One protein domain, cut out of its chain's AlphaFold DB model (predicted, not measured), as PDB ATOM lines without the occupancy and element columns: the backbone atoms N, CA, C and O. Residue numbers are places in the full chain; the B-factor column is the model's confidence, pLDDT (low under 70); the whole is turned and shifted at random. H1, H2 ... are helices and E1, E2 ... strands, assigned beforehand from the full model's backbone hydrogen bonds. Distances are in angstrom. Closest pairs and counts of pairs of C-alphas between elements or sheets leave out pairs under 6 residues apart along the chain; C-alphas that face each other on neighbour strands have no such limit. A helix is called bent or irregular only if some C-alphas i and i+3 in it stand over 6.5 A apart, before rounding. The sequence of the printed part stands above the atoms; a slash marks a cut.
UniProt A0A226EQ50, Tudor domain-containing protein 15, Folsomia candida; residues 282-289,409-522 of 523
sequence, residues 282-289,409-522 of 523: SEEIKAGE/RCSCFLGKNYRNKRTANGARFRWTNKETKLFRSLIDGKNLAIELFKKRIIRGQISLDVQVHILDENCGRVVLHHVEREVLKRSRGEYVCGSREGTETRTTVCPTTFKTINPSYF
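This is residues 282 to 289 and 409 to 522 of the 523 residues of the protein "Tudor domain-containing protein 15" of Folsomia candida (UniProt A0A226EQ50). A long, bent hairpin of E2 and E3 makes a strongly twisted sheet, with short E1 and E4 along the other side of E3; H3 packs on E3 with its residues 483 to 486, and H2 packs on H3. Short H1 lies off the sheet, and the printed part finishes in a long loop-like tail, of which residues 500 to 510 stick out. The printed part has 122 residues, with named elements in the order E1, H1, H2, E2, E3, E4, H3; the class is mixed, helices and strands, and under half of the residues are in named elements. E1 is parallel to E3, while E2, E3 and E4 form a meander, each strand the antiparallel neighbour of the one before. The whole is compact, with a radius of gyration of the C-alphas of 15.8 A, and spans 49 by 40 by 27 A.

E1, residues 409 to 412, is an edge strand parallel to E3, residues 461 to 471; N 411 and O 464 are 2.8 A apart, within hydrogen-bond range. H1, residues 415 to 420, is not on the sheet and is apart from H2, residues 433 to 443. H2 only grazes the sheet, with its residues 442 to 443. E2, residues 448 to 458, forms an antiparallel hairpin with E3, with N 449 and O 469 2.9 A apart and N 463 and O 456 2.7 A apart. E2 bends by 79 degrees at residue 453, and E3 by 62 degrees at residue 467. E4, residues 478 to 480, forms a hairpin with E3, with N 479 and O 470 2.8 A apart. E1 and E4 lie on one side of E3, and E2 on the other side. H3, residues 483 to 492, is on the sheet at a height of 7.9 A, over none of its strands; its closest C-alphas to E3 are those of Val 483 and Val 468, 5.5 A apart. H2 and H3 touch, opposite ways at a tilt of 37 degrees, only just steep; their closest C-alphas are those of Phe 439 and Val 487, 6.0 A apart. In H1, H2 and H3 every O i to N i+4 pair is within hydrogen-bond range.

E1 begins at C-alpha 409, (222.057, 245.752, 319.411). H2 is 15.6 A long from first to last C-alpha, E2 23.3 A, E3 27.9 A and H3 14.1 A. E2 begins at C-alpha 448, (234.530, 253.247, 320.199), and H3 ends at C-alpha 492, (242.312, 232.376, 328.005).

The C-alphas farthest apart are those of Asn 425 and Ser 520, 49.4 A. Residues 290 to 408 are not printed, and C-alphas 289 and 409 are 16.8 A apart across the cut. The link from H1 to H2, 12 residues, is long. The pLDDT is under 70 at residues 282, 419 and 496 to 522.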
ATOM      1  N   SER A 282     220.786 250.796 312.574       65.44
ATOM      2  CA  SER A 282     221.041 249.684 311.675       65.44
ATOM      3  C   SER A 282     220.730 250.014 310.214       65.44
ATOM      4  O   SER A 282     221.273 249.342 309.339       65.44
ATOM      5  N   GLU A 283     219.926 251.035 309.919       77.00
ATOM      6  CA  GLU A 283     219.643 251.490 308.555       77.00
ATOM      7  C   GLU A 283     220.760 252.389 307.987       77.00
ATOM      8  O   GLU A 283     220.982 252.385 306.777       77.00
ATOM      9  N   GLU A 284     221.537 253.066 308.838       76.38
ATOM     10  CA  GLU A 284     222.525 254.076 308.428       76.38
ATOM     11  C   GLU A 284     223.923 253.494 308.185       76.38
ATOM     12  O   GLU A 284     224.618 253.919 307.266       76.38
ATOM     13  N   ILE A 285     224.330 252.474 308.950       81.44
ATOM     14  CA  ILE A 285     225.683 251.908 308.838       81.44
ATOM     15  C   ILE A 285     225.743 250.879 307.698       81.44
ATOM     16  O   ILE A 285     225.029 249.858 307.717       81.44
ATOM     17  N   LYS A 286     226.622 251.100 306.711       87.06
ATOM     18  CA  LYS A 286     226.921 250.113 305.657       87.06
ATOM     19  C   LYS A 286     228.065 249.190 306.078       87.06
ATOM     20  O   LYS A 286     228.898 249.523 306.914       87.06
ATOM     21  N   ALA A 287     228.089 247.981 305.518       87.31
ATOM     22  CA  ALA A 287     229.170 247.036 305.794       87.31
ATOM     23  C   ALA A 287     230.518 247.616 305.330       87.31
ATOM     24  O   ALA A 287     230.604 248.153 304.225       87.31
ATOM     25  N   GLY A 288     231.544 247.507 306.175       86.06
ATOM     26  CA  GLY A 288     232.866 248.103 305.950       86.06
ATOM     27  C   GLY A 288     232.969 249.602 306.259       86.06
ATOM     28  O   GLY A 288     234.060 250.158 306.168       86.06
ATOM     29  N   GLU A 289     231.875 250.274 306.634       87.62
ATOM     30  CA  GLU A 289     231.952 251.630 307.181       87.62
ATOM     31  C   GLU A 289     232.265 251.587 308.676       87.62
ATOM     32  O   GLU A 289     231.820 250.691 309.405       87.62
ATOM     33  N   ARG A 409     221.589 247.058 318.964       95.56
ATOM     34  CA  ARG A 409     222.057 245.752 319.411       95.56
ATOM     35  C   ARG A 409     223.231 245.275 318.563       95.56
ATOM     36  O   ARG A 409     223.132 245.133 317.345       95.56
ATOM     37  N   CYS A 410     224.304 244.901 319.236       96.38
ATOM     38  CA  CYS A 410     225.558 244.469 318.651       96.38
ATOM     39  C   CYS A 410     226.056 243.157 319.262       96.38
ATOM     40  O   CYS A 410     225.653 242.721 320.347       96.38
ATOM     41  N   SER A 411     226.960 242.514 318.532       96.56
ATOM     42  CA  SER A 411     227.717 241.353 318.976       96.56
ATOM     43  C   SER A 411     229.105 241.356 318.341       96.56
ATOM     44  O   SER A 411     229.257 241.727 317.178       96.56
ATOM     45  N   CYS A 412     230.116 240.920 319.087       95.81
ATOM     46  CA  CYS A 412     231.485 240.873 318.601       95.81
ATOM     47  C   CYS A 412     231.632 239.819 317.501       95.81
ATOM     48  O   CYS A 412     231.242 238.652 317.653       95.81
ATOM     49  N   PHE A 413     232.253 240.219 316.399       93.06
ATOM     50  CA  PHE A 413     232.603 239.330 315.311       93.06
ATOM     51  C   PHE A 413     233.938 238.628 315.594       93.06
ATOM     52  O   PHE A 413     235.011 239.186 315.418       93.06
ATOM     53  N   LEU A 414     233.877 237.351 315.979       87.38
ATOM     54  CA  LEU A 414     235.069 236.536 316.268       87.38
ATOM     55  C   LEU A 414     235.677 235.836 315.035       87.38
ATOM     56  O   LEU A 414     236.575 235.004 315.156       87.38
ATOM     57  N   GLY A 415     235.157 236.092 313.833       84.19
ATOM     58  CA  GLY A 415     235.536 235.336 312.639       84.19
ATOM     59  C   GLY A 415     234.947 233.918 312.575       84.19
ATOM     60  O   GLY A 415     234.358 233.387 313.524       84.19
ATOM     61  N   LYS A 416     235.092 233.280 311.406       79.62
ATOM     62  CA  LYS A 416     234.529 231.941 311.126       79.62
ATOM     63  C   LYS A 416     235.136 230.852 312.018       79.62
ATOM     64  O   LYS A 416     234.428 229.943 312.448       79.62
ATOM     65  N   ASN A 417     236.425 230.975 312.328       74.38
ATOM     66  CA  ASN A 417     237.165 229.945 313.052       74.38
ATOM     67  C   ASN A 417     236.718 229.827 314.510       74.38
ATOM     68  O   ASN A 417     236.585 228.715 315.004       74.38
ATOM     69  N   TYR A 418     236.399 230.938 315.179       75.12
ATOM     70  CA  TYR A 418     235.918 230.901 316.563       75.12
ATOM     71  C   TYR A 418     234.474 230.437 316.691       75.12
ATOM     72  O   TYR A 418     234.164 229.698 317.623       75.12
ATOM     73  N   ARG A 419     233.587 230.817 315.758       68.94
ATOM     74  CA  ARG A 419     232.178 230.377 315.808       68.94
ATOM     75  C   ARG A 419     232.037 228.861 315.746       68.94
ATOM     76  O   ARG A 419     231.183 228.304 316.430       68.94
ATOM     77  N   ASN A 420     232.873 228.216 314.939       73.25
ATOM     78  CA  ASN A 420     232.814 226.773 314.729       73.25
ATOM     79  C   ASN A 420     233.716 225.991 315.689       73.25
ATOM     80  O   ASN A 420     233.596 224.767 315.755       73.25
ATOM     81  N   LYS A 421     234.591 226.666 316.450       75.44
ATOM     82  CA  LYS A 421     235.455 226.001 317.424       75.44
ATOM     83  C   LYS A 421     234.586 225.461 318.554       75.44
ATOM     84  O   LYS A 421     234.077 226.198 319.401       75.44
ATOM     85  N   ARG A 422     234.403 224.146 318.547       76.88
ATOM     86  CA  ARG A 422     233.911 223.431 319.715       76.88
ATOM     87  C   ARG A 422     235.018 223.429 320.763       76.88
ATOM     88  O   ARG A 422     236.199 223.327 320.435       76.88
ATOM     89  N   THR A 423     234.636 223.580 322.023       73.38
ATOM     90  CA  THR A 423     235.543 223.300 323.144       73.38
ATOM     91  C   THR A 423     235.997 221.835 323.096       73.38
ATOM     92  O   THR A 423     235.391 221.034 322.383       73.38
ATOM     93  N   ALA A 424     237.023 221.465 323.870       75.88
ATOM     94  CA  ALA A 424     237.464 220.068 323.991       75.88
ATOM     95  C   ALA A 424     236.298 219.109 324.320       75.88
ATOM     96  O   ALA A 424     236.268 217.978 323.850       75.88
ATOM     97  N   ASN A 425     235.277 219.614 325.020       79.56
ATOM     98  CA  ASN A 425     234.085 218.866 325.417       79.56
ATOM     99  C   ASN A 425     232.951 218.934 324.373       79.56
ATOM    100  O   ASN A 425     231.799 218.642 324.680       79.56
ATOM    101  N   GLY A 426     233.214 219.413 323.156       83.75
ATOM    102  CA  GLY A 426     232.208 219.537 322.098       83.75
ATOM    103  C   GLY A 426     231.239 220.720 322.250       83.75
ATOM    104  O   GLY A 426     230.465 220.989 321.328       83.75
ATOM    105  N   ALA A 427     231.272 221.456 323.366       84.19
ATOM    106  CA  ALA A 427     230.359 222.573 323.607       84.19
ATOM    107  C   ALA A 427     230.665 223.767 322.688       84.19
ATOM    108  O   ALA A 427     231.829 224.052 322.390       84.19
ATOM    109  N   ARG A 428     229.617 224.482 322.255       84.50
ATOM    110  CA  ARG A 428     229.749 225.728 321.481       84.50
ATOM    111  C   ARG A 428     230.457 226.797 322.311       84.50
ATOM    112  O   ARG A 428     230.260 226.865 323.524       84.50
ATOM    113  N   PHE A 429     231.226 227.655 321.643       86.50
ATOM    114  CA  PHE A 429     231.831 228.825 322.270       86.50
ATOM    115  C   PHE A 429     230.774 229.646 323.026       86.50
ATOM    116  O   PHE A 429     229.716 229.977 322.484       86.50
ATOM    117  N   ARG A 430     231.080 229.977 324.279       91.12
ATOM    118  CA  ARG A 430     230.311 230.897 325.115       91.12
ATOM    119  C   ARG A 430     231.269 231.866 325.791       91.12
ATOM    120  O   ARG A 430     232.381 231.482 326.166       91.12
ATOM    121  N   TRP A 431     230.816 233.106 325.930       93.44
ATOM    122  CA  TRP A 431     231.478 234.098 326.762       93.44
ATOM    123  C   TRP A 431     231.266 233.748 328.229       93.44
ATOM    124  O   TRP A 431     230.153 233.432 328.647       93.44
ATOM    125  N   THR A 432     232.342 233.782 329.001       95.12
ATOM    126  CA  THR A 432     232.308 233.586 330.451       95.12
ATOM    127  C   THR A 432     231.985 234.900 331.170       95.12
ATOM    128  O   THR A 432     232.132 235.992 330.613       95.12
ATOM    129  N   ASN A 433     231.600 234.818 332.446       96.56
ATOM    130  CA  ASN A 433     231.395 236.010 333.277       96.56
ATOM    131  C   ASN A 433     232.690 236.824 333.432       96.56
ATOM    132  O   ASN A 433     232.649 238.051 333.387       96.56
ATOM    133  N   LYS A 434     233.848 236.153 333.542       97.31
ATOM    134  CA  LYS A 434     235.169 236.802 333.585       97.31
ATOM    135  C   LYS A 434     235.424 237.632 332.324       97.31
ATOM    136  O   LYS A 434     235.848 238.776 332.417       97.31
ATOM    137  N   GLU A 435     235.127 237.072 331.154       96.94
ATOM    138  CA  GLU A 435     235.283 237.764 329.866       96.94
ATOM    139  C   GLU A 435     234.304 238.912 329.697       96.94
ATOM    140  O   GLU A 435     234.672 239.950 329.165       96.94
ATOM    141  N   THR A 436     233.076 238.746 330.179       97.44
ATOM    142  CA  THR A 436     232.065 239.805 330.162       97.44
ATOM    143  C   THR A 436     232.495 240.992 331.022       97.44
ATOM    144  O   THR A 436     232.433 242.127 330.555       97.44
ATOM    145  N   LYS A 437     232.997 240.738 332.239       97.75
ATOM    146  CA  LYS A 437     233.550 241.781 333.119       97.75
ATOM    147  C   LYS A 437     234.741 242.487 332.472       97.75
ATOM    148  O   LYS A 437     234.787 243.711 332.457       97.75
ATOM    149  N   LEU A 438     235.668 241.719 331.894       97.88
ATOM    150  CA  LEU A 438     236.830 242.280 331.210       97.88
ATOM    151  C   LEU A 438     236.421 243.131 330.000       97.88
ATOM    152  O   LEU A 438     236.893 244.253 329.862       97.88
ATOM    153  N   PHE A 439     235.517 242.633 329.158       98.12
ATOM    154  CA  PHE A 439     234.999 243.379 328.013       98.12
ATOM    155  C   PHE A 439     234.361 244.696 328.449       98.12
ATOM    156  O   PHE A 439     234.726 245.737 327.913       98.12
ATOM    157  N   ARG A 440     233.495 244.670 329.474       98.00
ATOM    158  CA  ARG A 440     232.884 245.880 330.037       98.00
ATOM    159  C   ARG A 440     233.952 246.872 330.503       98.00
ATOM    160  O   ARG A 440     233.958 247.993 330.021       98.00
ATOM    161  N   SER A 441     234.926 246.434 331.307       97.75
ATOM    162  CA  SER A 441     236.020 247.305 331.784       97.75
ATOM    163  C   SER A 441     236.867 247.926 330.665       97.75
ATOM    164  O   SER A 441     237.519 248.951 330.857       97.75
ATOM    165  N   LEU A 442     236.893 247.297 329.485       97.88
ATOM    166  CA  LEU A 442     237.632 247.817 328.346       97.88
ATOM    167  C   LEU A 442     236.850 248.877 327.578       97.88
ATOM    168  O   LEU A 442     237.506 249.782 327.079       97.88
ATOM    169  N   ILE A 443     235.523 248.789 327.476       97.88
ATOM    170  CA  ILE A 443     234.730 249.666 326.592       97.88
ATOM    171  C   ILE A 443     233.902 250.722 327.320       97.88
ATOM    172  O   ILE A 443     233.478 251.684 326.687       97.88
ATOM    173  N   ASP A 444     233.637 250.529 328.610       96.12
ATOM    174  CA  ASP A 444     232.750 251.401 329.372       96.12
ATOM    175  C   ASP A 444     233.303 252.829 329.452       96.12
ATOM    176  O   ASP A 444     234.498 253.025 329.684       96.12
ATOM    177  N   GLY A 445     232.438 253.809 329.185       94.12
ATOM    178  CA  GLY A 445     232.788 255.230 329.143       94.12
ATOM    179  C   GLY A 445     233.757 255.664 328.034       94.12
ATOM    180  O   GLY A 445     234.212 256.801 328.076       94.12
ATOM    181  N   LYS A 446     234.098 254.812 327.054       96.62
ATOM    182  CA  LYS A 446     235.085 255.147 326.007       96.62
ATOM    183  C   LYS A 446     234.456 255.393 324.646       96.62
ATOM    184  O   LYS A 446     233.452 254.777 324.287       96.62
ATOM    185  N   ASN A 447     235.128 256.220 323.847       95.94
ATOM    186  CA  ASN A 447     234.858 256.344 322.420       95.94
ATOM    187  C   ASN A 447     235.287 255.070 321.678       95.94
ATOM    188  O   ASN A 447     236.440 254.637 321.742       95.94
ATOM    189  N   LEU A 448     234.347 254.478 320.951       97.00
ATOM    190  CA  LEU A 448     234.530 253.247 320.199       97.00
ATOM    191  C   LEU A 448     234.402 253.538 318.707       97.00
ATOM    192  O   LEU A 448     233.401 254.098 318.268       97.00
ATOM    193  N   ALA A 449     235.379 253.102 317.918       96.38
ATOM    194  CA  ALA A 449     235.188 252.931 316.484       96.38
ATOM    195  C   ALA A 449     234.685 251.509 316.238       96.38
ATOM    196  O   ALA A 449     235.305 250.539 316.682       96.38
ATOM    197  N   ILE A 450     233.562 251.377 315.541       95.88
ATOM    198  CA  ILE A 450     233.016 250.077 315.155       95.88
ATOM    199  C   ILE A 450     233.077 249.876 313.660       95.88
ATOM    200  O   ILE A 450     232.661 250.742 312.903       95.88
ATOM    201  N   GLU A 451     233.529 248.699 313.252       94.75
ATOM    202  CA  GLU A 451     233.462 248.251 311.867       94.75
ATOM    203  C   GLU A 451     232.332 247.229 311.729       94.75
ATOM    204  O   GLU A 451     232.316 246.197 312.415       94.75
ATOM    205  N   LEU A 452     231.360 247.514 310.856       94.12
ATOM    206  CA  LEU A 452     230.238 246.612 310.608       94.12
ATOM    207  C   LEU A 452     230.636 245.488 309.645       94.12
ATOM    208  O   LEU A 452     230.900 245.729 308.467       94.12
ATOM    209  N   PHE A 453     230.539 244.242 310.110       91.19
ATOM    210  CA  PHE A 453     230.775 243.053 309.287       91.19
ATOM    211  C   PHE A 453     229.494 242.508 308.671       91.19
ATOM    212  O   PHE A 453     229.455 242.157 307.492       91.19
ATOM    213  N   LYS A 454     228.445 242.349 309.484       92.19
ATOM    214  CA  LYS A 454     227.213 241.687 309.044       92.19
ATOM    215  C   LYS A 454     226.006 242.126 309.862       92.19
ATOM    216  O   LYS A 454     226.071 242.186 311.082       92.19
ATOM    217  N   LYS A 455     224.868 242.324 309.195       93.88
ATOM    218  CA  LYS A 455     223.556 242.474 309.843       93.88
ATOM    219  C   LYS A 455     222.913 241.096 310.034       93.88
ATOM    220  O   LYS A 455     222.992 240.232 309.153       93.88
ATOM    221  N   ARG A 456     222.299 240.860 311.190       91.81
ATOM    222  CA  ARG A 456     221.542 239.643 311.515       91.81
ATOM    223  C   ARG A 456     220.192 240.026 312.094       91.81
ATOM    224  O   ARG A 456     220.088 241.046 312.753       91.81
ATOM    225  N   ILE A 457     219.187 239.180 311.903       90.06
ATOM    226  CA  ILE A 457     217.908 239.300 312.604       90.06
ATOM    227  C   ILE A 457     217.893 238.217 313.682       90.06
ATOM    228  O   ILE A 457     218.079 237.036 313.388       90.06
ATOM    229  N   ILE A 458     217.738 238.616 314.941       86.69
ATOM    230  CA  ILE A 458     217.676 237.723 316.098       86.69
ATOM    231  C   ILE A 458     216.358 238.003 316.810       86.69
ATOM    232  O   ILE A 458     216.223 239.035 317.457       86.69
ATOM    233  N   ARG A 459     215.404 237.063 316.716       85.19
ATOM    234  CA  ARG A 459     214.054 237.197 317.300       85.19
ATOM    235  C   ARG A 459     213.346 238.486 316.848       85.19
ATOM    236  O   ARG A 459     212.907 239.272 317.675       85.19
ATOM    237  N   GLY A 460     213.334 238.745 315.540       83.06
ATOM    238  CA  GLY A 460     212.715 239.945 314.963       83.06
ATOM    239  C   GLY A 460     213.494 241.253 315.158       83.06
ATOM    240  O   GLY A 460     213.170 242.235 314.505       83.06
ATOM    241  N   GLN A 461     214.550 241.278 315.981       85.50
ATOM    242  CA  GLN A 461     215.385 242.464 316.190       85.50
ATOM    243  C   GLN A 461     216.642 242.420 315.318       85.50
ATOM    244  O   GLN A 461     217.304 241.378 315.227       85.50
ATOM    245  N   ILE A 462     217.020 243.550 314.720       90.06
ATOM    246  CA  ILE A 462     218.289 243.662 314.001       90.06
ATOM    247  C   ILE A 462     219.442 243.676 315.015       90.06
ATOM    248  O   ILE A 462     219.407 244.346 316.042       90.06
ATOM    249  N   SER A 463     220.474 242.887 314.738       94.12
ATOM    250  CA  SER A 463     221.708 242.803 315.506       94.12
ATOM    251  C   SER A 463     222.895 242.942 314.564       94.12
ATOM    252  O   SER A 463     222.976 242.252 313.543       94.12
ATOM    253  N   LEU A 464     223.838 243.799 314.929       94.81
ATOM    254  CA  LEU A 464     225.048 244.052 314.158       94.81
ATOM    255  C   LEU A 464     226.199 243.164 314.647       94.81
ATOM    256  O   LEU A 464     226.491 243.097 315.840       94.81
ATOM    257  N   ASP A 465     226.860 242.468 313.729       95.06
ATOM    258  CA  ASP A 465     228.147 241.823 313.977       95.06
ATOM    259  C   ASP A 465     229.233 242.847 313.709       95.06
ATOM    260  O   ASP A 465     229.415 243.261 312.562       95.06
ATOM    261  N   VAL A 466     229.931 243.251 314.764       96.12
ATOM    262  CA  VAL A 466     230.901 244.344 314.715       96.12
ATOM    263  C   VAL A 466     232.260 243.896 315.225       96.12
ATOM    264  O   VAL A 466     232.351 243.018 316.090       96.12
ATOM    265  N   GLN A 467     233.314 244.513 314.712       95.69
ATOM    266  CA  GLN A 467     234.590 244.584 315.419       95.69
ATOM    267  C   GLN A 467     234.646 245.897 316.185       95.69
ATOM    268  O   GLN A 467     234.162 246.923 315.706       95.69
ATOM    269  N   VAL A 468     235.184 245.839 317.401       97.00
ATOM    270  CA  VAL A 468     235.214 246.989 318.305       97.00
ATOM    271  C   VAL A 468     236.648 247.468 318.446       97.00
ATOM    272  O   VAL A 468     237.549 246.679 318.734       97.00
ATOM    273  N   HIS A 469     236.851 248.768 318.276       96.94
ATOM    274  CA  HIS A 469     238.129 249.448 318.436       96.94
ATOM    275  C   HIS A 469     237.966 250.564 319.469       96.94
ATOM    276  O   HIS A 469     236.941 251.238 319.478       96.94
ATOM    277  N   ILE A 470     238.959 250.773 320.335       97.38
ATOM    278  CA  ILE A 470     238.956 251.893 321.290       97.38
ATOM    279  C   ILE A 470     239.706 253.059 320.666       97.38
ATOM    280  O   ILE A 470     240.845 252.883 320.223       97.38
ATOM    281  N   LEU A 471     239.078 254.230 320.665       96.38
ATOM    282  CA  LEU A 471     239.683 255.490 320.260       96.38
ATOM    283  C   LEU A 471     240.237 256.235 321.475       96.38
ATOM    284  O   LEU A 471     239.643 256.230 322.550       96.38
ATOM    285  N   ASP A 472     241.370 256.893 321.279       94.25
ATOM    286  CA  ASP A 472     241.869 257.927 322.176       94.25
ATOM    287  C   ASP A 472     241.096 259.224 321.936       94.25
ATOM    288  O   ASP A 472     240.966 259.675 320.795       94.25
ATOM    289  N   GLU A 473     240.573 259.819 323.004       90.62
ATOM    290  CA  GLU A 473     239.723 261.009 322.910       90.62
ATOM    291  C   GLU A 473     240.494 262.258 322.481       90.62
ATOM    292  O   GLU A 473     239.935 263.115 321.802       90.62
ATOM    293  N   ASN A 474     241.783 262.342 322.822       92.19
ATOM    294  CA  ASN A 474     242.605 263.523 322.571       92.19
ATOM    295  C   ASN A 474     243.073 263.596 321.117       92.19
ATOM    296  O   ASN A 474     243.263 264.685 320.581       92.19
ATOM    297  N   CYS A 475     243.305 262.446 320.478       91.31
ATOM    298  CA  CYS A 475     243.855 262.403 319.120       91.31
ATOM    299  C   CYS A 475     242.976 261.695 318.085       91.31
ATOM    300  O   CYS A 475     243.345 261.661 316.909       91.31
ATOM    301  N   GLY A 476     241.852 261.098 318.494       90.75
ATOM    302  CA  GLY A 476     240.941 260.367 317.608       90.75
ATOM    303  C   GLY A 476     241.543 259.100 316.990       90.75
ATOM    304  O   GLY A 476     240.971 258.536 316.057       90.75
ATOM    305  N   ARG A 477     242.709 258.648 317.469       94.00
ATOM    306  CA  ARG A 477     243.408 257.464 316.947       94.00
ATOM    307  C   ARG A 477     242.947 256.205 317.662       94.00
ATOM    308  O   ARG A 477     242.662 256.226 318.854       94.00
ATOM    309  N   VAL A 478     242.946 255.083 316.948       94.56
ATOM    310  CA  VAL A 478     242.703 253.773 317.559       94.56
ATOM    311  C   VAL A 478     243.887 253.402 318.457       94.56
ATOM    312  O   VAL A 478     245.010 253.265 317.979       94.56
ATOM    313  N   VAL A 479     243.630 253.210 319.752       96.06
ATOM    314  CA  VAL A 479     244.624 252.747 320.743       96.06
ATOM    315  C   VAL A 479     244.529 251.256 321.027       96.06
ATOM    316  O   VAL A 479     245.507 250.643 321.449       96.06
ATOM    317  N   LEU A 480     243.367 250.650 320.776       94.31
ATOM    318  CA  LEU A 480     243.189 249.208 320.878       94.31
ATOM    319  C   LEU A 480     242.336 248.705 319.720       94.31
ATOM    320  O   LEU A 480     241.157 249.040 319.619       94.31
ATOM    321  N   HIS A 481     242.927 247.867 318.874       94.56
ATOM    322  CA  HIS A 481     242.204 247.182 317.811       94.56
ATOM    323  C   HIS A 481     241.575 245.887 318.324       94.56
ATOM    324  O   HIS A 481     242.220 245.141 319.061       94.56
ATOM    325  N   HIS A 482     240.351 245.597 317.874       93.81
ATOM    326  CA  HIS A 482     239.653 244.334 318.120       93.81
ATOM    327  C   HIS A 482     239.577 243.964 319.610       93.81
ATOM    328  O   HIS A 482     240.196 242.996 320.068       93.81
ATOM    329  N   VAL A 483     238.806 244.730 320.381       96.12
ATOM    330  CA  VAL A 483     238.632 244.540 321.832       96.12
ATOM    331  C   VAL A 483     238.289 243.088 322.177       96.12
ATOM    332  O   VAL A 483     238.795 242.541 323.156       96.12
ATOM    333  N   GLU A 484     237.485 242.416 321.357       94.75
ATOM    334  CA  GLU A 484     237.126 241.012 321.544       94.75
ATOM    335  C   GLU A 484     238.326 240.053 321.514       94.75
ATOM    336  O   GLU A 484     238.346 239.075 322.271       94.75
ATOM    337  N   ARG A 485     239.346 240.335 320.690       93.06
ATOM    338  CA  ARG A 485     240.587 239.547 320.633       93.06
ATOM    339  C   ARG A 485     241.397 239.751 321.907       93.06
ATOM    340  O   ARG A 485     241.895 238.781 322.479       93.06
ATOM    341  N   GLU A 486     241.475 240.991 322.380       95.25
ATOM    342  CA  GLU A 486     242.204 241.337 323.601       95.25
ATOM    343  C   GLU A 486     241.565 240.704 324.845       95.25
ATOM    344  O   GLU A 486     242.271 240.153 325.694       95.25
ATOM    345  N   VAL A 487     240.230 240.690 324.922       95.69
ATOM    346  CA  VAL A 487     239.496 239.992 325.990       95.69
ATOM    347  C   VAL A 487     239.877 238.517 326.027       95.69
ATOM    348  O   VAL A 487     240.242 238.014 327.088       95.69
ATOM    349  N   LEU A 488     239.828 237.832 324.880       93.00
ATOM    350  CA  LEU A 488     240.137 236.404 324.788       93.00
ATOM    351  C   LEU A 488     241.602 236.097 325.099       93.00
ATOM    352  O   LEU A 488     241.887 235.139 325.819       93.00
ATOM    353  N   LYS A 489     242.528 236.931 324.617       93.12
ATOM    354  CA  LYS A 489     243.959 236.806 324.908       93.12
ATOM    355  C   LYS A 489     244.227 236.900 326.411       93.12
ATOM    356  O   LYS A 489     244.905 236.037 326.961       93.12
ATOM    357  N   ARG A 490     243.659 237.895 327.099       95.12
ATOM    358  CA  ARG A 490     243.833 238.071 328.554       95.12
ATOM    359  C   ARG A 490     243.094 237.018 329.380       95.12
ATOM    360  O   ARG A 490     243.564 236.644 330.452       95.12
ATOM    361  N   SER A 491     241.922 236.563 328.936       94.12
ATOM    362  CA  SER A 491     241.106 235.628 329.717       94.12
ATOM    363  C   SER A 491     241.554 234.176 329.570       94.12
ATOM    364  O   SER A 491     241.493 233.446 330.564       94.12
ATOM    365  N   ARG A 492     241.987 233.769 328.367       91.00
ATOM    366  CA  ARG A 492     242.312 232.376 328.005       91.00
ATOM    367  C   ARG A 492     243.787 232.143 327.682       91.00
ATOM    368  O   ARG A 492     244.152 231.001 327.442       91.00
ATOM    369  N   GLY A 493     244.618 233.186 327.642       88.00
ATOM    370  CA  GLY A 493     246.042 233.091 327.296       88.00
ATOM    371  C   GLY A 493     246.320 232.928 325.799       88.00
ATOM    372  O   GLY A 493     247.449 233.119 325.363       88.00
ATOM    373  N   GLU A 494     245.298 232.638 324.993       73.38
ATOM    374  CA  GLU A 494     245.433 232.417 323.560       73.38
ATOM    375  C   GLU A 494     244.270 233.057 322.804       73.38
ATOM    376  O   GLU A 494     243.098 232.747 323.038       73.38
ATOM    377  N   TYR A 495     244.609 233.902 321.828       71.94
ATOM    378  CA  TYR A 495     243.746 234.149 320.683       71.94
ATOM    379  C   TYR A 495     244.427 233.540 319.456       71.94
ATOM    380  O   TYR A 495     245.303 234.151 318.853       71.94
ATOM    381  N   VAL A 496     244.044 232.316 319.088       59.91
ATOM    382  CA  VAL A 496     244.479 231.707 317.826       59.91
ATOM    383  C   VAL A 496     243.786 232.456 316.696       59.91
ATOM    384  O   VAL A 496     242.638 232.157 316.356       59.91
ATOM    385  N   CYS A 497     244.452 233.469 316.147       56.88
ATOM    386  CA  CYS A 497     244.020 234.026 314.880       56.88
ATOM    387  C   CYS A 497     244.073 232.898 313.846       56.88
ATOM    388  O   CYS A 497     245.001 232.089 313.846       56.88
ATOM    389  N   GLY A 498     243.039 232.781 313.013       53.62
ATOM    390  CA  GLY A 498     243.085 231.829 311.912       53.62
ATOM    391  C   GLY A 498     244.360 232.053 311.117       53.62
ATOM    392  O   GLY A 498     244.597 233.173 310.683       53.62
ATOM    393  N   SER A 499     245.143 230.999 310.916       42.28
ATOM    394  CA  SER A 499     246.455 230.951 310.258       42.28
ATOM    395  C   SER A 499     246.463 231.353 308.768       42.28
ATOM    396  O   SER A 499     247.319 230.924 308.004       42.28
ATOM    397  N   ARG A 500     245.510 232.188 308.337       45.06
ATOM    398  CA  ARG A 500     245.471 232.857 307.033       45.06
ATOM    399  C   ARG A 500     245.643 234.379 307.094       45.06
ATOM    400  O   ARG A 500     245.728 234.974 306.030       45.06
ATOM    401  N   GLU A 501     245.824 234.986 308.268       49.06
ATOM    402  CA  GLU A 501     246.606 236.237 308.375       49.06
ATOM    403  C   GLU A 501     248.103 235.860 308.273       49.06
ATOM    404  O   GLU A 501     248.892 236.018 309.200       49.06
ATOM    405  N   GLY A 502     248.474 235.183 307.181       38.66
ATOM    406  CA  GLY A 502     249.844 234.771 306.915       38.66
ATOM    407  C   GLY A 502     250.608 235.978 306.419       38.66
ATOM    408  O   GLY A 502     250.268 236.487 305.357       38.66
ATOM    409  N   THR A 503     251.612 236.425 307.177       39.97
ATOM    410  CA  THR A 503     252.614 237.392 306.704       39.97
ATOM    411  C   THR A 503     252.016 238.575 305.940       39.97
ATOM    412  O   THR A 503     252.586 239.030 304.952       39.97
ATOM    413  N   GLU A 504     250.889 239.116 306.411       40.59
ATOM    414  CA  GLU A 504     250.800 240.560 306.338       40.59
ATOM    415  C   GLU A 504     251.991 241.018 307.166       40.59
ATOM    416  O   GLU A 504     252.185 240.634 308.324       40.59
ATOM    417  N   THR A 505     252.896 241.690 306.474       34.81
ATOM    418  CA  THR A 505     253.981 242.470 307.031       34.81
ATOM    419  C   THR A 505     253.476 243.232 308.261       34.81
ATOM    420  O   THR A 505     252.288 243.304 308.567       34.81
ATOM    421  N   ARG A 506     254.352 243.940 308.962       35.25
ATOM    422  CA  ARG A 506     253.873 245.217 309.485       35.25
ATOM    423  C   ARG A 506     253.360 246.028 308.281       35.25
ATOM    424  O   ARG A 506     254.052 246.913 307.800       35.25
ATOM    425  N   THR A 507     252.148 245.778 307.799       34.16
ATOM    426  CA  THR A 507     251.194 246.827 307.551       34.16
ATOM    427  C   THR A 507     251.121 247.548 308.895       34.16
ATOM    428  O   THR A 507     250.231 247.365 309.715       34.16
ATOM    429  N   THR A 508     252.077 248.460 309.109       34.16
ATOM    430  CA  THR A 508     251.664 249.851 309.214       34.16
ATOM    431  C   THR A 508     250.581 250.003 308.164       34.16
ATOM    432  O   THR A 508     250.877 250.196 306.985       34.16
ATOM    433  N   VAL A 509     249.334 249.727 308.557       34.97
ATOM    434  CA  VAL A 509     248.185 250.232 307.841       34.97
ATOM    435  C   VAL A 509     248.509 251.703 307.801       34.97
ATOM    436  O   VAL A 509     248.571 252.362 308.842       34.97
ATOM    437  N   CYS A 510     248.963 252.147 306.632       32.78
ATOM    438  CA  CYS A 510     249.334 253.523 306.446       32.78
ATOM    439  C   CYS A 510     248.086 254.289 306.904       32.78
ATOM    440  O   CYS A 510     246.988 253.928 306.469       32.78
ATOM    441  N   PRO A 511     248.192 255.277 307.807       41.53
ATOM    442  CA  PRO A 511     247.029 256.050 308.244       41.53
ATOM    443  C   PRO A 511     246.205 256.611 307.069       41.53
ATOM    444  O   PRO A 511     245.059 256.997 307.248       41.53
ATOM    445  N   THR A 512     246.779 256.617 305.863       36.22
ATOM    446  CA  THR A 512     246.195 257.023 304.589       36.22
ATOM    447  C   THR A 512     245.248 256.026 303.908       36.22
ATOM    448  O   THR A 512     244.517 256.466 303.024       36.22
ATOM    449  N   THR A 513     245.202 254.729 304.253       37.28
ATOM    450  CA  THR A 513     244.206 253.796 303.660       37.28
ATOM    451  C   THR A 513     242.927 253.654 304.466       37.28
ATOM    452  O   THR A 513     241.937 253.130 303.951       37.28
ATOM    453  N   PHE A 514     242.884 254.192 305.683       43.38
ATOM    454  CA  PHE A 514     241.593 254.562 306.232       43.38
ATOM    455  C   PHE A 514     241.114 255.759 305.423       43.38
ATOM    456  O   PHE A 514     241.768 256.801 305.418       43.38
ATOM    457  N   LYS A 515     239.966 255.621 304.738       44.31
ATOM    458  CA  LYS A 515     239.151 256.800 304.432       44.31
ATOM    459  C   LYS A 515     239.098 257.566 305.743       44.31
ATOM    460  O   LYS A 515     238.588 257.013 306.719       44.31
ATOM    461  N   THR A 516     239.738 258.733 305.782       43.38
ATOM    462  CA  THR A 516     239.758 259.623 306.941       43.38
ATOM    463  C   THR A 516     238.376 259.568 307.549       43.38
ATOM    464  O   THR A 516     237.403 259.855 306.844       43.38
ATOM    465  N   ILE A 517     238.289 259.095 308.800       51.78
ATOM    466  CA  ILE A 517     237.050 259.183 309.572       51.78
ATOM    467  C   ILE A 517     236.580 260.611 309.353       51.78
ATOM    468  O   ILE A 517     237.374 261.527 309.579       51.78
ATOM    469  N   ASN A 518     235.380 260.772 308.784       51.25
ATOM    470  CA  ASN A 518     234.918 262.081 308.343       51.25
ATOM    471  C   ASN A 518     235.140 263.061 309.507       51.25
ATOM    472  O   ASN A 518     234.606 262.800 310.588       51.25
ATOM    473  N   PRO A 519     235.977 264.107 309.348       53.97
ATOM    474  CA  PRO A 519     236.350 264.983 310.456       53.97
ATOM    475  C   PRO A 519     235.138 265.574 311.183       53.97
ATOM    476  O   PRO A 519     235.220 265.842 312.377       53.97
ATOM    477  N   SER A 520     233.993 265.670 310.494       48.56
ATOM    478  CA  SER A 520     232.699 266.062 311.062       48.56
ATOM    479  C   SER A 520     232.186 265.165 312.199       48.56
ATOM    480  O   SER A 520     231.197 265.507 312.828       48.56
ATOM    481  N   TYR A 521     232.787 263.997 312.449       45.75
ATOM    482  CA  TYR A 521     232.435 263.135 313.584       45.75
ATOM    483  C   TYR A 521     233.175 263.491 314.884       45.75
ATOM    484  O   TYR A 521     232.867 262.917 315.932       45.75
ATOM    485  N   PHE A 522     234.169 264.382 314.821       45.00
ATOM    486  CA  PHE A 522     234.960 264.815 315.978       45.00
ATOM    487  C   PHE A 522     234.651 266.242 316.442       45.00
ATOM    488  O   PHE A 522     235.089 266.599 317.534       45.00
TER     489      PHE A 522